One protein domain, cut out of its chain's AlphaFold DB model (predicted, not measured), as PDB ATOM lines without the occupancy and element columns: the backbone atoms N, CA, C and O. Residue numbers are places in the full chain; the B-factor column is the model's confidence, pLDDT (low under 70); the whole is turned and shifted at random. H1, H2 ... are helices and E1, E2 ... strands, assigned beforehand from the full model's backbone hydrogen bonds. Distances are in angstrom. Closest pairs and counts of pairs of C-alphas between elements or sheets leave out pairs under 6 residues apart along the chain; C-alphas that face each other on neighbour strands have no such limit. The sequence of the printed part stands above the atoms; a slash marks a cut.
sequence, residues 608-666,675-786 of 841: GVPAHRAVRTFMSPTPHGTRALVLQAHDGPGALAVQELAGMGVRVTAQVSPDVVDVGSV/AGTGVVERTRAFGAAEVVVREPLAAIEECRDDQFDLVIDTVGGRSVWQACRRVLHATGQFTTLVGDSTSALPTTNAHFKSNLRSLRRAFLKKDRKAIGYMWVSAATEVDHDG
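What this domain is: This is residues 608 to 666 and 675 to 786 of the 841 residues of an uncharacterized protein of Botryobasidium botryosum FD-172 SS1 (UniProt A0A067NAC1). A twisted sheet of six parallel strands is the core of a three-layer slab, with H1, H2 and H4 over one face and H5 and H6 over the other. H7 packs on edge strand E6 at one end of the sheet; H3, touching H4, lies at the other end, by E3. The printed part has 171 residues with seven named helices and six named strands, in the order H1 E1 H2 E2 H3 H4 E3 H5 E4 H6 E5 H7 E6; the sheet's order is E3 E2 E1 E4 E5 E6 and the class is mixed. The whole is compact, with a radius of gyration of the C-alphas of 15.5 A and spans of 47 by 37 by 29 A.

Where its parts are: H1, residues 608 to 618, begins at C-alpha 608 (174.288, 134.735, 126.538) and measures 16.5 A from first to last C-alpha. E1 is residues 627 to 630, H2 636 to 647 (17.5 A), E2 651 to 656 (16.4 A), H3 658 to 665, H4 675 to 685, E3 690 to 693, H5 696 to 702, E4 708 to 713, H6 718 to 727 and E5 728 to 736, which bends by 126 degrees at residue 731. H7, residues 748 to 763, measures 22.5 A. E6, residues 772 to 775, ends at C-alpha 775 (165.644, 137.499, 113.769).

How they stand to each other: The sheet is twisted. Within hydrogen-bond range are N 692 and O 654 (E3 and E2, 2.8 A), N 653 and O 628 (E2 and E1, 2.8 A), N 712 and O 629 (E4 and E1, 2.9 A), N 713 and O 735 (E4 and E5, 2.8 A) and N 734 and O 772 (E5 and E6, 2.9 A). E1, H2, E2 form a strand-helix-strand unit, two parallel neighbours with a helix between; so do E4, H6, E5 and E5, H7, E6. E3, H5, E4 is a split unit, with E2 and E1 between its strands; the four crossovers are right-handed. H1 touches H2 at a steep tilt of 51 degrees, the C-alphas of Ala 611 and Ala 641 being closest at 5.0 A. On the opposite face, H5 touches H6 at a shallow tilt of 30 degrees, closest at the C-alphas of Leu 697 and Val 720, 6.2 A. H3 touches H4, closest at the C-alphas of Val 661 and Gly 676, 4.4 A, and only grazes the sheet. The closest C-alphas of H7 and E6 are those of Ser 758 and Tyr 773, 5.9 A. Every O i to N i+4 pair is within hydrogen-bond range in H5 and H7; the others have H1 5 of 7, H2 7 of 8, H3 2 of 4, H4 6 of 7 and H6 4 of 6.

The domain as a whole: The two C-alphas farthest apart are those of Val 666 and Phe 763, 50.7 A. Residues 667 to 674 are not printed, and C-alphas 666 and 675 are 9.2 A apart across this cut. The link from E5 to H7 is long, 11 residues. Mean pLDDT of the printed part is 84.1; 34 residues are under 70, among them 661 to 666, 742 to 754 and 758 to 767.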
ATOM      1  N   GLY A 608     174.910 136.043 126.334       95.38
ATOM      2  CA  GLY A 608     174.288 134.735 126.538       95.38
ATOM      3  C   GLY A 608     172.795 134.719 126.223       95.38
ATOM      4  O   GLY A 608     172.328 133.797 125.563       95.38
ATOM      5  N   VAL A 609     172.043 135.760 126.600       95.69
ATOM      6  CA  VAL A 609     170.604 135.860 126.277       95.69
ATOM      7  C   VAL A 609     170.333 135.797 124.763       95.69
ATOM      8  O   VAL A 609     169.483 134.998 124.365       95.69
ATOM      9  N   PRO A 610     171.007 136.580 123.889       94.62
ATOM     10  CA  PRO A 610     170.806 136.449 122.447       94.62
ATOM     11  C   PRO A 610     171.386 135.150 121.865       94.62
ATOM     12  O   PRO A 610     170.794 134.634 120.921       94.62
ATOM     13  N   ALA A 611     172.474 134.597 122.420       95.50
ATOM     14  CA  ALA A 611     173.018 133.304 121.994       95.50
ATOM     15  C   ALA A 611     172.018 132.158 122.240       95.50
ATOM     16  O   ALA A 611     171.575 131.521 121.286       95.50
ATOM     17  N   HIS A 612     171.563 131.987 123.482       95.38
ATOM     18  CA  HIS A 612     170.597 130.959 123.884       95.38
ATOM     19  C   HIS A 612     169.273 131.067 123.113       95.38
ATOM     20  O   HIS A 612     168.767 130.092 122.548       95.38
ATOM     21  N   ARG A 613     168.738 132.291 122.983       95.06
ATOM     22  CA  ARG A 613     167.536 132.552 122.175       95.06
ATOM     23  C   ARG A 613     167.738 132.276 120.682       95.06
ATOM     24  O   ARG A 613     166.744 132.043 119.999       95.06
ATOM     25  N   ALA A 614     168.970 132.300 120.167       95.00
ATOM     26  CA  ALA A 614     169.271 131.900 118.794       95.00
ATOM     27  C   ALA A 614     169.416 130.380 118.647       95.00
ATOM     28  O   ALA A 614     168.830 129.816 117.723       95.00
ATOM     29  N   VAL A 615     170.107 129.711 119.570       94.19
ATOM     30  CA  VAL A 615     170.263 128.246 119.590       94.19
ATOM     31  C   VAL A 615     168.899 127.543 119.647       94.19
ATOM     32  O   VAL A 615     168.632 126.646 118.845       94.19
ATOM     33  N   ARG A 616     167.973 128.032 120.485       92.38
ATOM     34  CA  ARG A 616     166.601 127.494 120.605       92.38
ATOM     35  C   ARG A 616     165.784 127.472 119.312       92.38
ATOM     36  O   ARG A 616     164.944 126.591 119.154       92.38
ATOM     37  N   THR A 617     166.072 128.358 118.353       90.38
ATOM     38  CA  THR A 617     165.312 128.433 117.087       90.38
ATOM     39  C   THR A 617     165.381 127.170 116.222       90.38
ATOM     40  O   THR A 617     164.607 127.052 115.273       90.38
ATOM     41  N   PHE A 618     166.292 126.233 116.519       84.56
ATOM     42  CA  PHE A 618     166.399 124.954 115.819       84.56
ATOM     43  C   PHE A 618     166.644 123.772 116.775       84.56
ATOM     44  O   PHE A 618     167.633 123.050 116.685       84.56
ATOM     45  N   MET A 619     165.695 123.539 117.682       69.19
ATOM     46  CA  MET A 619     165.680 122.394 118.609       69.19
ATOM     47  C   MET A 619     165.118 121.097 117.977       69.19
ATOM     48  O   MET A 619     164.364 120.363 118.610       69.19
ATOM     49  N   SER A 620     165.468 120.804 116.718       72.06
ATOM     50  CA  SER A 620     165.053 119.578 116.014       72.06
ATOM     51  C   SER A 620     166.275 118.732 115.633       72.06
ATOM     52  O   SER A 620     166.984 119.086 114.685       72.06
ATOM     53  N   PRO A 621     166.561 117.624 116.346       70.12
ATOM     54  CA  PRO A 621     167.640 116.708 115.983       70.12
ATOM     55  C   PRO A 621     167.420 116.110 114.589       70.12
ATOM     56  O   PRO A 621     166.362 115.539 114.316       70.12
ATOM     57  N   THR A 622     168.413 116.206 113.700       73.88
ATOM     58  CA  THR A 622     168.324 115.594 112.366       73.88
ATOM     59  C   THR A 622     168.850 114.148 112.382       73.88
ATOM     60  O   THR A 622     169.799 113.852 113.114       73.88
ATOM     61  N   PRO A 623     168.297 113.215 111.572       65.94
ATOM     62  CA  PRO A 623     168.711 111.800 111.576       65.94
ATOM     63  C   PRO A 623     170.181 111.541 111.211       65.94
ATOM     64  O   PRO A 623     170.676 110.432 111.393       65.94
ATOM     65  N   HIS A 624     170.872 112.547 110.672       72.06
ATOM     66  CA  HIS A 624     172.278 112.488 110.271       72.06
ATOM     67  C   HIS A 624     173.221 113.166 111.286       72.06
ATOM     68  O   HIS A 624     174.426 113.232 111.048       72.06
ATOM     69  N   GLY A 625     172.675 113.636 112.415       84.31
ATOM     70  CA  GLY A 625     173.357 114.468 113.401       84.31
ATOM     71  C   GLY A 625     173.345 115.939 112.986       84.31
ATOM     72  O   GLY A 625     173.863 116.289 111.927       84.31
ATOM     73  N   THR A 626     172.771 116.799 113.832       91.31
ATOM     74  CA  THR A 626     172.574 118.218 113.511       91.31
ATOM     75  C   THR A 626     173.900 118.927 113.236       91.31
ATOM     76  O   THR A 626     174.859 118.809 114.007       91.31
ATOM     77  N   ARG A 627     173.950 119.706 112.149       95.12
ATOM     78  CA  ARG A 627     175.118 120.508 111.752       95.12
ATOM     79  C   ARG A 627     174.816 122.000 111.797       95.12
ATOM     80  O   ARG A 627     173.846 122.451 111.190       95.12
ATOM     81  N   ALA A 628     175.688 122.770 112.444       96.94
ATOM     82  CA  ALA A 628     175.536 124.217 112.580       96.94
ATOM     83  C   ALA A 628     176.741 124.987 112.023       96.94
ATOM     84  O   ALA A 628     177.881 124.559 112.195       96.94
ATOM     85  N   LEU A 629     176.490 126.141 111.408       97.75
ATOM     86  CA  LEU A 629     177.495 127.156 111.086       97.75
ATOM     87  C   LEU A 629     177.272 128.376 111.987       97.75
ATOM     88  O   LEU A 629     176.173 128.932 112.003       97.75
ATOM     89  N   VAL A 630     178.302 128.813 112.710       97.81
ATOM     90  CA  VAL A 630     178.251 130.019 113.556       97.81
ATOM     91  C   VAL A 630     179.227 131.058 113.011       97.81
ATOM     92  O   VAL A 630     180.406 130.757 112.821       97.81
ATOM     93  N   LEU A 631     178.740 132.274 112.749       95.69
ATOM     94  CA  LEU A 631     179.560 133.404 112.292       95.69
ATOM     95  C   LEU A 631     180.134 134.192 113.478       95.69
ATOM     96  O   LEU A 631     179.500 134.280 114.531       95.69
ATOM     97  N   GLN A 632     181.329 134.768 113.307       92.25
ATOM     98  CA  GLN A 632     182.152 135.373 114.370       92.25
ATOM     99  C   GLN A 632     182.147 134.551 115.668       92.25
ATOM    100  O   GLN A 632     181.921 135.034 116.770       92.25
ATOM    101  N   ALA A 633     182.413 133.260 115.511       93.69
ATOM    102  CA  ALA A 633     182.348 132.238 116.546       93.69
ATOM    103  C   ALA A 633     183.468 132.313 117.609       93.69
ATOM    104  O   ALA A 633     183.519 131.479 118.510       93.69
ATOM    105  N   HIS A 634     184.379 133.283 117.493       89.25
ATOM    106  CA  HIS A 634     185.546 133.435 118.362       89.25
ATOM    107  C   HIS A 634     185.274 134.293 119.610       89.25
ATOM    108  O   HIS A 634     186.017 134.188 120.589       89.25
ATOM    109  N   ASP A 635     184.238 135.141 119.589       87.06
ATOM    110  CA  ASP A 635     183.850 135.993 120.713       87.06
ATOM    111  C   ASP A 635     182.341 136.325 120.732       87.06
ATOM    112  O   ASP A 635     181.528 135.683 120.058       87.06
ATOM    113  N   GLY A 636     181.950 137.289 121.572       89.81
ATOM    114  CA  GLY A 636     180.594 137.831 121.590       89.81
ATOM    115  C   GLY A 636     179.508 136.771 121.867       89.81
ATOM    116  O   GLY A 636     179.740 135.821 122.621       89.81
ATOM    117  N   PRO A 637     178.304 136.906 121.277       93.31
ATOM    118  CA  PRO A 637     177.275 135.870 121.356       93.31
ATOM    119  C   PRO A 637     177.600 134.649 120.475       93.31
ATOM    120  O   PRO A 637     177.036 133.581 120.696       93.31
ATOM    121  N   GLY A 638     178.512 134.778 119.501       94.19
ATOM    122  CA  GLY A 638     178.941 133.676 118.637       94.19
ATOM    123  C   GLY A 638     179.655 132.586 119.433       94.19
ATOM    124  O   GLY A 638     179.248 131.428 119.390       94.19
ATOM    125  N   ALA A 639     180.653 132.958 120.238       94.19
ATOM    126  CA  ALA A 639     181.398 132.032 121.094       94.19
ATOM    127  C   ALA A 639     180.516 131.287 122.107       94.19
ATOM    128  O   ALA A 639     180.753 130.109 122.365       94.19
ATOM    129  N   LEU A 640     179.496 131.941 122.675       95.81
ATOM    130  CA  LEU A 640     178.561 131.279 123.594       95.81
ATOM    131  C   LEU A 640     177.618 130.325 122.852       95.81
ATOM    132  O   LEU A 640     177.365 129.227 123.339       95.81
ATOM    133  N   ALA A 641     177.168 130.691 121.648       96.88
ATOM    134  CA  ALA A 641     176.370 129.803 120.809       96.88
ATOM    135  C   ALA A 641     177.157 128.554 120.364       96.88
ATOM    136  O   ALA A 641     176.572 127.477 120.295       96.88
ATOM    137  N   VAL A 642     178.473 128.658 120.112       97.19
ATOM    138  CA  VAL A 642     179.331 127.474 119.888       97.19
ATOM    139  C   VAL A 642     179.344 126.567 121.116       97.19
ATOM    140  O   VAL A 642     179.099 125.375 120.966       97.19
ATOM    141  N   GLN A 643     179.598 127.123 122.305       96.44
ATOM    142  CA  GLN A 643     179.690 126.359 123.556       96.44
ATOM    143  C   GLN A 643     178.377 125.626 123.877       96.44
ATOM    144  O   GLN A 643     178.385 124.427 124.151       96.44
ATOM    145  N   GLU A 644     177.238 126.313 123.754       95.44
ATOM    146  CA  GLU A 644     175.909 125.727 123.973       95.44
ATOM    147  C   GLU A 644     175.592 124.619 122.950       95.44
ATOM    148  O   GLU A 644     175.218 123.510 123.333       95.44
ATOM    149  N   LEU A 645     175.823 124.864 121.653       95.50
ATOM    150  CA  LEU A 645     175.607 123.867 120.595       95.50
ATOM    151  C   LEU A 645     176.533 122.648 120.735       95.50
ATOM    152  O   LEU A 645     176.090 121.515 120.534       95.50
ATOM    153  N   ALA A 646     177.800 122.851 121.098       93.94
ATOM    154  CA  ALA A 646     178.743 121.763 121.337       93.94
ATOM    155  C   ALA A 646     178.356 120.938 122.576       93.94
ATOM    156  O   ALA A 646     178.399 119.709 122.524       93.94
ATOM    157  N   GLY A 647     177.883 121.588 123.648       91.25
ATOM    158  CA  GLY A 647     177.304 120.925 124.822       91.25
ATOM    159  C   GLY A 647     176.052 120.097 124.499       91.25
ATOM    160  O   GLY A 647     175.843 119.039 125.086       91.25
ATOM    161  N   MET A 648     175.264 120.518 123.503       91.44
ATOM    162  CA  MET A 648     174.146 119.748 122.935       91.44
ATOM    163  C   MET A 648     174.577 118.619 121.973       91.44
ATOM    164  O   MET A 648     173.723 117.897 121.458       91.44
ATOM    165  N   GLY A 649     175.874 118.462 121.682       91.31
ATOM    166  CA  GLY A 649     176.388 117.473 120.726       91.31
ATOM    167  C   GLY A 649     176.178 117.830 119.246       91.31
ATOM    168  O   GLY A 649     176.337 116.968 118.380       91.31
ATOM    169  N   VAL A 650     175.828 119.082 118.930       93.75
ATOM    170  CA  VAL A 650     175.682 119.573 117.549       93.75
ATOM    171  C   VAL A 650     177.063 119.735 116.914       93.75
ATOM    172  O   VAL A 650     177.983 120.287 117.518       93.75
ATOM    173  N   ARG A 651     177.232 119.307 115.656       95.69
ATOM    174  CA  ARG A 651     178.510 119.473 114.948       95.69
ATOM    175  C   ARG A 651     178.646 120.901 114.418       95.69
ATOM    176  O   ARG A 651     178.151 121.214 113.333       95.69
ATOM    177  N   VAL A 652     179.329 121.750 115.183       97.12
ATOM    178  CA  VAL A 652     179.557 123.165 114.851       97.12
ATOM    179  C   VAL A 652     180.779 123.360 113.947       97.12
ATOM    180  O   VAL A 652     181.891 122.971 114.308       97.12
ATOM    181  N   THR A 653     180.581 124.034 112.814       97.69
ATOM    182  CA  THR A 653     181.626 124.737 112.056       97.69
ATOM    183  C   THR A 653     181.621 126.209 112.484       97.69
ATOM    184  O   THR A 653     180.589 126.880 112.432       97.69
ATOM    185  N   ALA A 654     182.768 126.719 112.920       97.25
ATOM    186  CA  ALA A 654     182.934 128.060 113.474       97.25
ATOM    187  C   ALA A 654     183.697 128.974 112.500       97.25
ATOM    188  O   ALA A 654     184.838 128.682 112.149       97.25
ATOM    189  N   GLN A 655     183.101 130.091 112.076       96.06
ATOM    190  CA  GLN A 655     183.764 131.100 111.241       96.06
ATOM    191  C   GLN A 655     184.381 132.213 112.101       96.06
ATOM    192  O   GLN A 655     183.772 132.688 113.060       96.06
ATOM    193  N   VAL A 656     185.589 132.641 111.730       92.62
ATOM    194  CA  VAL A 656     186.383 133.673 112.414       92.62
ATOM    195  C   VAL A 656     186.987 134.616 111.366       92.62
ATOM    196  O   VAL A 656     187.587 134.131 110.407       92.62
ATOM    197  N   SER A 657     186.845 135.938 111.515       87.38
ATOM    198  CA  SER A 657     187.508 136.890 110.602       87.38
ATOM    199  C   SER A 657     189.041 136.848 110.739       87.38
ATOM    200  O   SER A 657     189.545 136.710 111.856       87.38
ATOM    201  N   PRO A 658     189.792 136.996 109.628       84.81
ATOM    202  CA  PRO A 658     191.256 136.967 109.637       84.81
ATOM    203  C   PRO A 658     191.852 138.118 110.455       84.81
ATOM    204  O   PRO A 658     192.799 137.893 111.203       84.81
ATOM    205  N   ASP A 659     191.238 139.303 110.410       79.31
ATOM    206  CA  ASP A 659     191.668 140.511 111.123       79.31
ATOM    207  C   ASP A 659     191.955 140.248 112.614       79.31
ATOM    208  O   ASP A 659     192.972 140.687 113.147       79.31
ATOM    209  N   VAL A 660     191.108 139.458 113.288       73.75
ATOM    210  CA  VAL A 660     191.252 139.149 114.724       73.75
ATOM    211  C   VAL A 660     192.367 138.127 114.996       73.75
ATOM    212  O   VAL A 660     192.915 138.078 116.098       73.75
ATOM    213  N   VAL A 661     192.739 137.323 113.998       68.44
ATOM    214  CA  VAL A 661     193.873 136.389 114.069       68.44
ATOM    215  C   VAL A 661     195.197 137.131 113.848       68.44
ATOM    216  O   VAL A 661     196.154 136.891 114.587       68.44
ATOM    217  N   ASP A 662     195.237 138.077 112.904       55.38
ATOM    218  CA  ASP A 662     196.449 138.830 112.551       55.38
ATOM    219  C   ASP A 662     196.770 139.976 113.532       55.38
ATOM    220  O   ASP A 662     197.943 140.215 113.831       55.38
ATOM    221  N   VAL A 663     195.762 140.636 114.126       50.97
ATOM    222  CA  VAL A 663     195.964 141.665 115.175       50.97
ATOM    223  C   VAL A 663     196.722 141.108 116.391       50.97
ATOM    224  O   VAL A 663     197.498 141.831 117.018       50.97
ATOM    225  N   GLY A 664     196.621 139.800 116.663       43.72
ATOM    226  CA  GLY A 664     197.416 139.115 117.690       43.72
ATOM    227  C   GLY A 664     198.940 139.161 117.477       43.72
ATOM    228  O   GLY A 664     199.693 138.838 118.393       43.72
ATOM    229  N   SER A 665     199.419 139.577 116.302       39.03
ATOM    230  CA  SER A 665     200.849 139.759 116.011       39.03
ATOM    231  C   SER A 665     201.433 141.051 116.619       39.03
ATOM    232  O   SER A 665     202.649 141.184 116.779       39.03
ATOM    233  N   VAL A 666     200.593 142.025 117.000       38.75
ATOM    234  CA  VAL A 666     201.054 143.353 117.438       38.75
ATOM    235  C   VAL A 666     201.223 143.429 118.960       38.75
ATOM    236  O   VAL A 666     200.301 143.755 119.700       38.75
ATOM    237  N   ALA A 675     199.819 134.643 119.659       47.75
ATOM    238  CA  ALA A 675     198.434 134.961 120.027       47.75
ATOM    239  C   ALA A 675     197.383 134.702 118.921       47.75
ATOM    240  O   ALA A 675     196.246 134.356 119.250       47.75
ATOM    241  N   GLY A 676     197.759 134.773 117.636       47.53
ATOM    242  CA  GLY A 676     196.890 134.380 116.516       47.53
ATOM    243  C   GLY A 676     196.501 132.892 116.536       47.53
ATOM    244  O   GLY A 676     195.339 132.549 116.320       47.53
ATOM    245  N   THR A 677     197.427 132.000 116.916       54.94
ATOM    246  CA  THR A 677     197.136 130.572 117.154       54.94
ATOM    247  C   THR A 677     196.066 130.413 118.237       54.94
ATOM    248  O   THR A 677     195.116 129.647 118.071       54.94
ATOM    249  N   GLY A 678     196.172 131.216 119.300       77.38
ATOM    250  CA  GLY A 678     195.272 131.187 120.449       77.38
ATOM    251  C   GLY A 678     193.812 131.527 120.131       77.38
ATOM    252  O   GLY A 678     192.927 131.038 120.823       77.38
ATOM    253  N   VAL A 679     193.511 132.318 119.093       85.31
ATOM    254  CA  VAL A 679     192.110 132.589 118.693       85.31
ATOM    255  C   VAL A 679     191.454 131.315 118.153       85.31
ATOM    256  O   VAL A 679     190.368 130.927 118.591       85.31
ATOM    257  N   VAL A 680     192.139 130.629 117.236       89.62
ATOM    258  CA  VAL A 680     191.662 129.387 116.610       89.62
ATOM    259  C   VAL A 680     191.612 128.249 117.632       89.62
ATOM    260  O   VAL A 680     190.654 127.480 117.655       89.62
ATOM    261  N   GLU A 681     192.613 128.164 118.507       89.38
ATOM    262  CA  GLU A 681     192.691 127.161 119.568       89.38
ATOM    263  C   GLU A 681     191.586 127.333 120.619       89.38
ATOM    264  O   GLU A 681     190.879 126.367 120.897       89.38
ATOM    265  N   ARG A 682     191.327 128.559 121.110       90.06
ATOM    266  CA  ARG A 682     190.164 128.836 121.979       90.06
ATOM    267  C   ARG A 682     188.845 128.478 121.296       90.06
ATOM    268  O   ARG A 682     187.990 127.861 121.918       90.06
ATOM    269  N   THR A 683     188.702 128.792 120.007       93.06
ATOM    270  CA  THR A 683     187.483 128.463 119.246       93.06
ATOM    271  C   THR A 683     187.267 126.944 119.139       93.06
ATOM    272  O   THR A 683     186.133 126.481 119.215       93.06
ATOM    273  N   ARG A 684     188.340 126.140 119.048       94.56
ATOM    274  CA  ARG A 684     188.264 124.668 119.162       94.56
ATOM    275  C   ARG A 684     187.968 124.205 120.590       94.56
ATOM    276  O   ARG A 684     187.187 123.276 120.761       94.56
ATOM    277  N   ALA A 685     188.536 124.859 121.604       92.81
ATOM    278  CA  ALA A 685     188.277 124.560 123.015       92.81
ATOM    279  C   ALA A 685     186.818 124.837 123.435       92.81
ATOM    280  O   ALA A 685     186.308 124.165 124.324       92.81
ATOM    281  N   PHE A 686     186.110 125.738 122.740       94.62
ATOM    282  CA  PHE A 686     184.652 125.906 122.841       94.62
ATOM    283  C   PHE A 686     183.841 124.717 122.284       94.62
ATOM    284  O   PHE A 686     182.615 124.739 122.342       94.62
ATOM    285  N   GLY A 687     184.493 123.699 121.711       94.56
ATOM    286  CA  GLY A 687     183.849 122.525 121.121       94.56
ATOM    287  C   GLY A 687     183.544 122.635 119.622       94.56
ATOM    288  O   GLY A 687     182.836 121.784 119.084       94.56
ATOM    289  N   ALA A 688     184.080 123.639 118.913       96.12
ATOM    290  CA  ALA A 688     183.938 123.713 117.458       96.12
ATOM    291  C   ALA A 688     184.644 122.530 116.769       96.12
ATOM    292  O   ALA A 688     185.864 122.370 116.854       96.12
ATOM    293  N   ALA A 689     183.877 121.730 116.025       95.81
ATOM    294  CA  ALA A 689     184.371 120.564 115.289       95.81
ATOM    295  C   ALA A 689     185.174 120.934 114.025       95.81
ATOM    296  O   ALA A 689     185.844 120.083 113.438       95.81
ATOM    297  N   GLU A 690     185.076 122.189 113.588       94.94
ATOM    298  CA  GLU A 690     185.788 122.786 112.460       94.94
ATOM    299  C   GLU A 690     185.894 124.300 112.705       94.94
ATOM    300  O   GLU A 690     184.944 124.905 113.200       94.94
ATOM    301  N   VAL A 691     187.028 124.924 112.363       95.88
ATOM    302  CA  VAL A 691     187.220 126.382 112.482       95.88
ATOM    303  C   VAL A 691     187.760 126.931 111.165       95.88
ATOM    304  O   VAL A 691     188.814 126.493 110.705       95.88
ATOM    305  N   VAL A 692     187.041 127.890 110.579       94.31
ATOM    306  CA  VAL A 692     187.322 128.506 109.276       94.31
ATOM    307  C   VAL A 692     187.723 129.965 109.488       94.31
ATOM    308  O   VAL A 692     186.887 130.808 109.810       94.31
ATOM    309  N   VAL A 693     189.011 130.265 109.297       93.81
ATOM    310  CA  VAL A 693     189.547 131.634 109.371       93.81
ATOM    311  C   VAL A 693     189.450 132.287 107.993       93.81
ATOM    312  O   VAL A 693     190.327 132.111 107.149       93.81
ATOM    313  N   ARG A 694     188.347 132.996 107.749       92.38
ATOM    314  CA  ARG A 694     188.062 133.771 106.531       92.38
ATOM    315  C   ARG A 694     187.013 134.833 106.829       92.38
ATOM    316  O   ARG A 694     186.233 134.697 107.770       92.38
ATOM    317  N   GLU A 695     186.933 135.836 105.961       93.00
ATOM    318  CA  GLU A 695     185.815 136.776 105.980       93.00
ATOM    319  C   GLU A 695     184.456 136.058 105.850       93.00
ATOM    320  O   GLU A 695     184.359 135.095 105.078       93.00
ATOM    321  N   PRO A 696     183.398 136.497 106.568       92.31
ATOM    322  CA  PRO A 696     182.183 135.701 106.750       92.31
ATOM    323  C   PRO A 696     181.524 135.259 105.444       92.31
ATOM    324  O   PRO A 696     181.112 134.108 105.318       92.31
ATOM    325  N   LEU A 697     181.459 136.148 104.446       93.31
ATOM    326  CA  LEU A 697     180.860 135.828 103.148       93.31
ATOM    327  C   LEU A 697     181.694 134.795 102.373       93.31
ATOM    328  O   LEU A 697     181.130 133.835 101.858       93.31
ATOM    329  N   ALA A 698     183.023 134.935 102.368       93.56
ATOM    330  CA  ALA A 698     183.930 134.002 101.698       93.56
ATOM    331  C   ALA A 698     183.910 132.604 102.348       93.56
ATOM    332  O   ALA A 698     183.962 131.595 101.647       93.56
ATOM    333  N   ALA A 699     183.771 132.531 103.678       93.75
ATOM    334  CA  ALA A 699     183.584 131.266 104.392       93.75
ATOM    335  C   ALA A 699     182.288 130.546 103.969       93.75
ATOM    336  O   ALA A 699     182.291 129.335 103.748       93.75
ATOM    337  N   ILE A 700     181.181 131.285 103.814       95.50
ATOM    338  CA  ILE A 700     179.900 130.729 103.338       95.50
ATOM    339  C   ILE A 700     179.999 130.316 101.860       95.50
ATOM    340  O   ILE A 700     179.419 129.303 101.465       95.50
ATOM    341  N   GLU A 701     180.734 131.069 101.040       93.81
ATOM    342  CA  GLU A 701     180.916 130.783  99.612       93.81
ATOM    343  C   GLU A 701     181.735 129.502  99.362       93.81
ATOM    344  O   GLU A 701     181.359 128.723  98.484       93.81
ATOM    345  N   GLU A 702     182.756 129.216 100.178       92.75
ATOM    346  CA  GLU A 702     183.549 127.973 100.124       92.75
ATOM    347  C   GLU A 702     182.810 126.739 100.686       92.75
ATOM    348  O   GLU A 702     183.064 125.609 100.261       92.75
ATOM    349  N   CYS A 703     181.861 126.929 101.611       94.31
ATOM    350  CA  CYS A 703     181.028 125.841 102.133       94.31
ATOM    351  C   CYS A 703     180.169 125.186 101.034       94.31
ATOM    352  O   CYS A 703     179.714 125.843 100.095       94.31
ATOM    353  N   ARG A 704     179.893 123.884 101.171       93.25
ATOM    354  CA  ARG A 704     179.105 123.096 100.207       93.25
ATOM    355  C   ARG A 704     177.606 123.400 100.308       93.25
ATOM    356  O   ARG A 704     177.109 123.847 101.341       93.25
ATOM    357  N   ASP A 705     176.888 123.134  99.224       92.88
ATOM    358  CA  ASP A 705     175.424 123.186  99.174       92.88
ATOM    359  C   ASP A 705     174.811 122.160 100.147       92.88
ATOM    360  O   ASP A 705     175.354 121.069 100.319       92.88
ATOM    361  N   ASP A 706     173.696 122.526 100.793       92.38
ATOM    362  CA  ASP A 706     172.947 121.675 101.744       92.38
ATOM    363  C   ASP A 706     173.800 121.070 102.892       92.38
ATOM    364  O   ASP A 706     173.490 120.013 103.436       92.38
ATOM    365  N   GLN A 707     174.879 121.756 103.286       92.50
ATOM    366  CA  GLN A 707     175.841 121.321 104.303       92.50
ATOM    367  C   GLN A 707     175.349 121.451 105.761       92.50
ATOM    368  O   GLN A 707     175.835 120.706 106.618       92.50
ATOM    369  N   PHE A 708     174.446 122.392 106.056       95.25
ATOM    370  CA  PHE A 708     174.072 122.776 107.425       95.25
ATOM    371  C   PHE A 708     172.561 122.761 107.675       95.25
ATOM    372  O   PHE A 708     171.776 123.193 106.833       95.25
ATOM    373  N   ASP A 709     172.166 122.356 108.879       94.50
ATOM    374  CA  ASP A 709     170.784 122.427 109.354       94.50
ATOM    375  C   ASP A 709     170.481 123.783 110.012       94.50
ATOM    376  O   ASP A 709     169.374 124.300 109.880       94.50
ATOM    377  N   LEU A 710     171.474 124.385 110.675       95.88
ATOM    378  CA  LEU A 710     171.377 125.680 111.355       95.88
ATOM    379  C   LEU A 710     172.495 126.631 110.900       95.88
ATOM    380  O   LEU A 710     173.658 126.244 110.800       95.88
ATOM    381  N   VAL A 711     172.161 127.905 110.695       97.12
ATOM    382  CA  VAL A 711     173.130 129.011 110.620       97.12
ATOM    383  C   VAL A 711     172.788 130.044 111.691       97.12
ATOM    384  O   VAL A 711     171.675 130.574 111.690       97.12
ATOM    385  N   ILE A 712     173.753 130.367 112.557       97.25
ATOM    386  CA  ILE A 712     173.684 131.501 113.488       97.25
ATOM    387  C   ILE A 712     174.527 132.653 112.932       97.25
ATOM    388  O   ILE A 712     175.751 132.563 112.813       97.25
ATOM    389  N   ASP A 713     173.846 133.743 112.590       95.38
ATOM    390  CA  ASP A 713     174.404 134.934 111.959       95.38
ATOM    391  C   ASP A 713     174.538 136.104 112.952       95.38
ATOM    392  O   ASP A 713     173.558 136.697 113.413       95.38
ATOM    393  N   THR A 714     175.786 136.459 113.241       92.12
ATOM    394  CA  THR A 714     176.206 137.589 114.083       92.12
ATOM    395  C   THR A 714     176.601 138.830 113.273       92.12
ATOM    396  O   THR A 714     176.866 139.877 113.856       92.12
ATOM    397  N   VAL A 715     176.633 138.735 111.938       90.19
ATOM    398  CA  VAL A 715     177.176 139.749 111.017       90.19
ATOM    399  C   VAL A 715     176.051 140.563 110.378       90.19
ATOM    400  O   VAL A 715     176.131 141.787 110.279       90.19
ATOM    401  N   GLY A 716     174.967 139.895 109.986       87.38
ATOM    402  CA  GLY A 716     173.783 140.501 109.397       87.38
ATOM    403  C   GLY A 716     173.926 140.910 107.936       87.38
ATOM    404  O   GLY A 716     174.907 140.662 107.237       87.38
ATOM    405  N   GLY A 717     172.890 141.599 107.464       86.94
ATOM    406  CA  GLY A 717     172.796 142.078 106.094       86.94
ATOM    407  C   GLY A 717     172.251 141.039 105.110       86.94
ATOM    408  O   GLY A 717     172.166 139.837 105.352       86.94
ATOM    409  N   ARG A 718     171.818 141.540 103.950       86.81
ATOM    410  CA  ARG A 718     171.116 140.721 102.948       86.81
ATOM    411  C   ARG A 718     172.047 139.797 102.155       86.81
ATOM    412  O   ARG A 718     171.555 138.808 101.630       86.81
ATOM    413  N   SER A 719     173.340 140.104 102.060       89.94
ATOM    414  CA  SER A 719     174.349 139.260 101.400       89.94
ATOM    415  C   SER A 719     174.517 137.925 102.125       89.94
ATOM    416  O   SER A 719     174.339 136.884 101.500       89.94
ATOM    417  N   VAL A 720     174.744 137.964 103.444       92.69
ATOM    418  CA  VAL A 720     174.891 136.778 104.305       92.69
ATOM    419  C   VAL A 720     173.686 135.846 104.151       92.69
ATOM    420  O   VAL A 720     173.848 134.705 103.736       92.69
ATOM    421  N   TRP A 721     172.460 136.353 104.337       90.88
ATOM    422  CA  TRP A 721     171.236 135.565 104.114       90.88
ATOM    423  C   TRP A 721     171.158 134.939 102.708       90.88
ATOM    424  O   TRP A 721     170.769 133.778 102.572       90.88
ATOM    425  N   GLN A 722     171.516 135.677 101.652       89.81
ATOM    426  CA  GLN A 722     171.433 135.155 100.283       89.81
ATOM    427  C   GLN A 722     172.463 134.056  99.999       89.81
ATOM    428  O   GLN A 722     172.116 133.098  99.310       89.81
ATOM    429  N   ALA A 723     173.671 134.155 100.557       92.88
ATOM    430  CA  ALA A 723     174.679 133.100 100.482       92.88
ATOM    431  C   ALA A 723     174.269 131.874 101.322       92.88
ATOM    432  O   ALA A 723     174.315 130.740 100.840       92.88
ATOM    433  N   CYS A 724     173.753 132.088 102.538       94.75
ATOM    434  CA  CYS A 724     173.340 131.007 103.433       94.75
ATOM    435  C   CYS A 724     172.205 130.135 102.867       94.75
ATOM    436  O   CYS A 724     172.175 128.938 103.140       94.75
ATOM    437  N   ARG A 725     171.322 130.679 102.011       91.81
ATOM    438  CA  ARG A 725     170.282 129.904 101.293       91.81
ATOM    439  C   ARG A 725     170.832 128.743 100.448       91.81
ATOM    440  O   ARG A 725     170.082 127.817 100.140       91.81
ATOM    441  N   ARG A 726     172.109 128.788 100.052       92.94
ATOM    442  CA  ARG A 726     172.781 127.703  99.321       92.94
ATOM    443  C   ARG A 726     173.236 126.588 100.268       92.94
ATOM    444  O   ARG A 726     172.885 125.432 100.050       92.94
ATOM    445  N   VAL A 727     173.959 126.949 101.330       95.00
ATOM    446  CA  VAL A 727     174.603 125.998 102.260       95.00
ATOM    447  C   VAL A 727     173.651 125.408 103.306       95.00
ATOM    448  O   VAL A 727     173.966 124.384 103.901       95.00
ATOM    449  N   LEU A 728     172.492 126.028 103.534       93.88
ATOM    450  CA  LEU A 728     171.429 125.467 104.370       93.88
ATOM    451  C   LEU A 728     170.702 124.325 103.657       93.88
ATOM    452  O   LEU A 728     170.420 124.414 102.460       93.88
ATOM    453  N   HIS A 729     170.352 123.287 104.413       91.56
ATOM    454  CA  HIS A 729     169.523 122.174 103.966       91.56
ATOM    455  C   HIS A 729     168.129 122.644 103.500       91.56
ATOM    456  O   HIS A 729     167.650 123.719 103.875       91.56
ATOM    457  N   ALA A 730     167.426 121.807 102.734       87.50
ATOM    458  CA  ALA A 730     166.066 122.051 102.248       87.50
ATOM    459  C   ALA A 730     165.028 122.410 103.334       87.50
ATOM    460  O   ALA A 730     163.990 122.985 103.002       87.50
ATOM    461  N   THR A 731     165.305 122.098 104.603       88.00
ATOM    462  CA  THR A 731     164.482 122.403 105.790       88.00
ATOM    463  C   THR A 731     165.267 123.128 106.895       88.00
ATOM    464  O   THR A 731     164.848 123.114 108.051       88.00
ATOM    465  N   GLY A 732     166.438 123.690 106.576       91.31
ATOM    466  CA  GLY A 732     167.320 124.318 107.561       91.31
ATOM    467  C   GLY A 732     166.810 125.668 108.078       91.31
ATOM    468  O   GLY A 732     165.946 126.303 107.470       91.31
ATOM    469  N   GLN A 733     167.378 126.128 109.189       93.06
ATOM    470  CA  GLN A 733     167.040 127.374 109.874       93.06
ATOM    471  C   GLN A 733     168.180 128.396 109.772       93.06
ATOM    472  O   GLN A 733     169.328 128.116 110.113       93.06
ATOM    473  N   PHE A 734     167.851 129.620 109.363       94.31
ATOM    474  CA  PHE A 734     168.736 130.781 109.453       94.31
ATOM    475  C   PHE A 734     168.278 131.702 110.583       94.31
ATOM    476  O   PHE A 734     167.183 132.270 110.529       94.31
ATOM    477  N   THR A 735     169.139 131.908 111.573       94.38
ATOM    478  CA  THR A 735     168.846 132.769 112.716       94.38
ATOM    479  C   THR A 735     169.893 133.854 112.841       94.38
ATOM    480  O   THR A 735     171.055 133.591 113.123       94.38
ATOM    481  N   THR A 736     169.465 135.096 112.639       93.88
ATOM    482  CA  THR A 736     170.327 136.278 112.734       93.88
ATOM    483  C   THR A 736     170.073 137.037 114.028       93.88
ATOM    484  O   THR A 736     168.938 137.083 114.510       93.88
ATOM    485  N   LEU A 737     171.122 137.648 114.578       90.94
ATOM    486  CA  LEU A 737     171.049 138.603 115.689       90.94
ATOM    487  C   LEU A 737     170.955 140.056 115.186       90.94
ATOM    488  O   LEU A 737     170.337 140.913 115.819       90.94
ATOM    489  N   VAL A 738     171.530 140.337 114.012       85.94
ATOM    490  CA  VAL A 738     171.678 141.695 113.455       85.94
ATOM    491  C   VAL A 738     170.579 142.040 112.443       85.94
ATOM    492  O   VAL A 738     170.143 143.188 112.365       85.94
ATOM    493  N   GLY A 739     170.073 141.060 111.692       82.75
ATOM    494  CA  GLY A 739     168.990 141.257 110.728       82.75
ATOM    495  C   GLY A 739     169.418 141.880 109.395       82.75
ATOM    496  O   GLY A 739     170.593 142.050 109.084       82.75
ATOM    497  N   ASP A 740     168.428 142.248 108.576       73.62
ATOM    498  CA  ASP A 740     168.591 142.748 107.195       73.62
ATOM    499  C   ASP A 740     169.390 144.088 107.071       73.62
ATOM    500  O   ASP A 740     169.522 144.602 105.954       73.62
ATOM    501  N   SER A 741     169.862 144.728 108.156       73.12
ATOM    502  CA  SER A 741     170.506 146.064 108.129       73.12
ATOM    503  C   SER A 741     171.467 146.325 109.305       73.12
ATOM    504  O   SER A 741     171.035 146.700 110.387       73.12
ATOM    505  N   THR A 742     172.774 146.224 109.048       67.12
ATOM    506  CA  THR A 742     173.859 146.269 110.054       67.12
ATOM    507  C   THR A 742     174.047 147.603 110.788       67.12
ATOM    508  O   THR A 742     174.575 147.624 111.891       67.12
ATOM    509  N   SER A 743     173.611 148.722 110.201       60.84
ATOM    510  CA  SER A 743     173.780 150.082 110.745       60.84
ATOM    511  C   SER A 743     172.481 150.717 111.267       60.84
ATOM    512  O   SER A 743     172.418 151.929 111.496       60.84
ATOM    513  N   ALA A 744     171.420 149.921 111.423       62.12
ATOM    514  CA  ALA A 744     170.122 150.375 111.906       62.12
ATOM    515  C   ALA A 744     169.845 149.819 113.306       62.12
ATOM    516  O   ALA A 744     169.951 148.617 113.527       62.12
ATOM    517  N   LEU A 745     169.412 150.680 114.235       68.88
ATOM    518  CA  LEU A 745     168.997 150.220 115.559       68.88
ATOM    519  C   LEU A 745     167.847 149.190 115.447       68.88
ATOM    520  O   LEU A 745     166.859 149.468 114.751       68.88
ATOM    521  N   PRO A 746     167.932 148.041 116.150       65.06
ATOM    522  CA  PRO A 746     166.864 147.046 116.215       65.06
ATOM    523  C   PRO A 746     165.619 147.632 116.898       65.06
ATOM    524  O   PRO A 746     165.466 147.637 118.114       65.06
ATOM    525  N   THR A 747     164.715 148.190 116.095       66.75
ATOM    526  CA  THR A 747     163.436 148.744 116.556       66.75
ATOM    527  C   THR A 747     162.326 147.715 116.394       66.75
ATOM    528  O   THR A 747     162.315 146.956 115.428       66.75
ATOM    529  N   THR A 748     161.325 147.721 117.275       60.91
ATOM    530  CA  THR A 748     160.140 146.838 117.182       60.91
ATOM    531  C   THR A 748     159.477 146.876 115.796       60.91
ATOM    532  O   THR A 748     159.118 145.840 115.238       60.91
ATOM    533  N   ASN A 749     159.422 148.060 115.174       63.09
ATOM    534  CA  ASN A 749     158.975 148.251 113.791       63.09
ATOM    535  C   ASN A 749     159.881 147.582 112.738       63.09
ATOM    536  O   ASN A 749     159.378 147.134 111.707       63.09
ATOM    537  N   ALA A 750     161.197 147.510 112.957       65.75
ATOM    538  CA  ALA A 750     162.104 146.748 112.101       65.75
ATOM    539  C   ALA A 750     161.866 145.237 112.249       65.75
ATOM    540  O   ALA A 750     161.764 144.562 111.224       65.75
ATOM    541  N   HIS A 751     161.691 144.727 113.476       66.31
ATOM    542  CA  HIS A 751     161.375 143.312 113.724       66.31
ATOM    543  C   HIS A 751     160.055 142.907 113.079       66.31
ATOM    544  O   HIS A 751     160.045 141.987 112.269       66.31
ATOM    545  N   PHE A 752     158.970 143.656 113.300       65.94
ATOM    546  CA  PHE A 752     157.690 143.384 112.640       65.94
ATOM    547  C   PHE A 752     157.818 143.381 111.106       65.94
ATOM    548  O   PHE A 752     157.347 142.463 110.436       65.94
ATOM    549  N   LYS A 753     158.539 144.355 110.529       67.38
ATOM    550  CA  LYS A 753     158.821 144.392 109.083       67.38
ATOM    551  C   LYS A 753     159.738 143.260 108.612       67.38
ATOM    552  O   LYS A 753     159.744 142.977 107.416       67.38
ATOM    553  N   SER A 754     160.558 142.665 109.475       66.25
ATOM    554  CA  SER A 754     161.397 141.505 109.145       66.25
ATOM    555  C   SER A 754     160.592 140.211 109.207       66.25
ATOM    556  O   SER A 754     160.606 139.446 108.252       66.25
ATOM    557  N   ASN A 755     159.772 140.035 110.244       70.31
ATOM    558  CA  ASN A 755     158.890 138.880 110.406       70.31
ATOM    559  C   ASN A 755     157.828 138.845 109.289       70.31
ATOM    560  O   ASN A 755     157.560 137.800 108.707       70.31
ATOM    561  N   LEU A 756     157.301 140.002 108.870       71.75
ATOM    562  CA  LEU A 756     156.443 140.094 107.682       71.75
ATOM    563  C   LEU A 756     157.200 139.766 106.376       71.75
ATOM    564  O   LEU A 756     156.605 139.251 105.429       71.75
ATOM    565  N   ARG A 757     158.516 140.023 106.310       71.00
ATOM    566  CA  ARG A 757     159.376 139.600 105.189       71.00
ATOM    567  C   ARG A 757     159.660 138.098 105.220       71.00
ATOM    568  O   ARG A 757     159.626 137.504 104.149       71.00
ATOM    569  N   SER A 758     159.905 137.477 106.375       66.44
ATOM    570  CA  SER A 758     160.120 136.024 106.469       66.44
ATOM    571  C   SER A 758     158.838 135.241 106.195       66.44
ATOM    572  O   SER A 758     158.870 134.332 105.372       66.44
ATOM    573  N   LEU A 759     157.689 135.684 106.718       64.25
ATOM    574  CA  LEU A 759     156.375 135.171 106.315       64.25
ATOM    575  C   LEU A 759     156.173 135.295 104.796       64.25
ATOM    576  O   LEU A 759     155.809 134.323 104.137       64.25
ATOM    577  N   ARG A 760     156.485 136.453 104.191       67.75
ATOM    578  CA  ARG A 760     156.395 136.613 102.728       67.75
ATOM    579  C   ARG A 760     157.379 135.714 101.961       67.75
ATOM    580  O   ARG A 760     157.024 135.279 100.871       67.75
ATOM    581  N   ARG A 761     158.571 135.420 102.498       68.25
ATOM    582  CA  ARG A 761     159.518 134.439 101.922       68.25
ATOM    583  C   ARG A 761     158.947 133.011 101.999       68.25
ATOM    584  O   ARG A 761     159.033 132.295 101.012       68.25
ATOM    585  N   ALA A 762     158.301 132.637 103.106       63.16
ATOM    586  CA  ALA A 762     157.691 131.317 103.294       63.16
ATOM    587  C   ALA A 762     156.456 131.076 102.400       63.16
ATOM    588  O   ALA A 762     156.313 130.003 101.814       63.16
ATOM    589  N   PHE A 763     155.571 132.071 102.249       60.59
ATOM    590  CA  PHE A 763     154.381 131.941 101.395       60.59
ATOM    591  C   PHE A 763     154.686 132.074  99.896       60.59
ATOM    592  O   PHE A 763     154.038 131.427  99.073       60.59
ATOM    593  N   LEU A 764     155.664 132.898  99.514       62.97
ATOM    594  CA  LEU A 764     156.011 133.114  98.112       62.97
ATOM    595  C   LEU A 764     157.073 132.095  97.667       62.97
ATOM    596  O   LEU A 764     158.261 132.413  97.652       62.97
ATOM    597  N   LYS A 765     156.625 130.886  97.283       56.53
ATOM    598  CA  LYS A 765     157.430 129.734  96.803       56.53
ATOM    599  C   LYS A 765     158.245 130.009  95.519       56.53
ATOM    600  O   LYS A 765     158.053 129.367  94.490       56.53
ATOM    601  N   LYS A 766     159.163 130.974  95.569       55.22
ATOM    602  CA  LYS A 766     160.215 131.198  94.565       55.22
ATOM    603  C   LYS A 766     161.442 130.314  94.826       55.22
ATOM    604  O   LYS A 766     162.208 130.040  93.906       55.22
ATOM    605  N   ASP A 767     161.590 129.853  96.064       60.94
ATOM    606  CA  ASP A 767     162.681 129.002  96.521       60.94
ATOM    607  C   ASP A 767     162.241 127.532  96.532       60.94
ATOM    608  O   ASP A 767     161.118 127.213  96.925       60.94
ATOM    609  N   ARG A 768     163.134 126.623  96.115       72.12
ATOM    610  CA  ARG A 768     162.908 125.165  96.193       72.12
ATOM    611  C   ARG A 768     163.056 124.600  97.612       72.12
ATOM    612  O   ARG A 768     162.628 123.477  97.852       72.12
ATOM    613  N   LYS A 769     163.670 125.359  98.523       83.44
ATOM    614  CA  LYS A 769     163.952 124.980  99.912       83.44
ATOM    615  C   LYS A 769     162.995 125.708 100.860       83.44
ATOM    616  O   LYS A 769     162.777 126.909 100.708       83.44
ATOM    617  N   ALA A 770     162.460 125.002 101.850       85.19
ATOM    618  CA  ALA A 770     161.608 125.539 102.909       85.19
ATOM    619  C   ALA A 770     162.461 126.027 104.097       85.19
ATOM    620  O   ALA A 770     162.342 125.524 105.211       85.19
ATOM    621  N   ILE A 771     163.356 126.985 103.834       88.12
ATOM    622  CA  ILE A 771     164.307 127.500 104.830       88.12
ATOM    623  C   ILE A 771     163.585 128.406 105.831       88.12
ATOM    624  O   ILE A 771     162.962 129.402 105.446       88.12
ATOM    625  N   GLY A 772     163.708 128.088 107.117       88.88
ATOM    626  CA  GLY A 772     163.235 128.931 108.207       88.88
ATOM    627  C   GLY A 772     164.114 130.175 108.388       88.88
ATOM    628  O   GLY A 772     165.322 130.146 108.153       88.88
ATOM    629  N   TYR A 773     163.508 131.299 108.776       89.44
ATOM    630  CA  TYR A 773     164.219 132.557 109.026       89.44
ATOM    631  C   TYR A 773     163.692 133.214 110.300       89.44
ATOM    632  O   TYR A 773     162.516 133.589 110.360       89.44
ATOM    633  N   MET A 774     164.575 133.419 111.279       89.81
ATOM    634  CA  MET A 774     164.296 134.145 112.519       89.81
ATOM    635  C   MET A 774     165.273 135.313 112.698       89.81
ATOM    636  O   MET A 774     166.451 135.209 112.366       89.81
ATOM    637  N   TRP A 775     164.788 136.424 113.260       89.88
ATOM    638  CA  TRP A 775     165.644 137.499 113.769       89.88
ATOM    639  C   TRP A 775     165.448 137.618 115.278       89.88
ATOM    640  O   TRP A 775     164.457 138.189 115.742       89.88
ATOM    641  N   VAL A 776     166.396 137.070 116.036       89.44
ATOM    642  CA  VAL A 776     166.436 137.196 117.493       89.44
ATOM    643  C   VAL A 776     166.942 138.592 117.832       89.44
ATOM    644  O   VAL A 776     167.986 139.018 117.352       89.44
ATOM    645  N   SER A 777     166.179 139.323 118.640       84.38
ATOM    646  CA  SER A 777     166.494 140.707 118.980       84.38
ATOM    647  C   SER A 777     166.804 140.887 120.451       84.38
ATOM    648  O   SER A 777     166.066 140.393 121.302       84.38
ATOM    649  N   ALA A 778     167.776 141.747 120.749       77.88
ATOM    650  CA  ALA A 778     167.913 142.341 122.076       77.88
ATOM    651  C   ALA A 778     166.800 143.377 122.399       77.88
ATOM    652  O   ALA A 778     166.662 143.788 123.548       77.88
ATOM    653  N   ALA A 779     165.971 143.778 121.419       75.88
ATOM    654  CA  ALA A 779     164.768 144.604 121.624       75.88
ATOM    655  C   ALA A 779     163.574 143.805 122.169       75.88
ATOM    656  O   ALA A 779     162.616 144.379 122.686       75.88
ATOM    657  N   THR A 780     163.582 142.491 121.949       80.25
ATOM    658  CA  THR A 780     162.421 141.622 122.127       80.25
ATOM    659  C   THR A 780     162.329 141.179 123.583       80.25
ATOM    660  O   THR A 780     163.152 140.398 124.057       80.25
ATOM    661  N   GLU A 781     161.321 141.674 124.308       82.94
ATOM    662  CA  GLU A 781     161.107 141.285 125.709       82.94
ATOM    663  C   GLU A 781     160.766 139.793 125.824       82.94
ATOM    664  O   GLU A 781     161.388 139.075 126.605       82.94
ATOM    665  N   VAL A 782     159.828 139.334 124.991       85.31
ATOM    666  CA  VAL A 782     159.301 137.965 124.960       85.31
ATOM    667  C   VAL A 782     159.676 137.306 123.636       85.31
ATOM    668  O   VAL A 782     159.348 137.856 122.585       85.31
ATOM    669  N   ASP A 783     160.388 136.183 123.677       84.75
ATOM    670  CA  ASP A 783     160.900 135.489 122.487       84.75
ATOM    671  C   ASP A 783     159.841 134.649 121.745       84.75
ATOM    672  O   ASP A 783     158.635 134.864 121.876       84.75
ATOM    673  N   HIS A 784     160.303 133.757 120.862       80.44
ATOM    674  CA  HIS A 784     159.455 132.981 119.963       80.44
ATOM    675  C   HIS A 784     158.691 131.851 120.665       80.44
ATOM    676  O   HIS A 784     157.629 131.471 120.171       80.44
ATOM    677  N   ASP A 785     159.175 131.387 121.819       84.50
ATOM    678  CA  ASP A 785     158.524 130.351 122.629       84.50
ATOM    679  C   ASP A 785     157.570 130.954 123.679       84.50
ATOM    680  O   ASP A 785     156.767 130.247 124.287       84.50
ATOM    681  N   GLY A 786     157.610 132.279 123.863       86.31
ATOM    682  CA  GLY A 786     156.791 133.006 124.836       86.31
ATOM    683  C   GLY A 786     157.506 133.321 126.154       86.31
ATOM    684  O   GLY A 786     156.863 133.820 127.082       86.31
TER     685      GLY A 786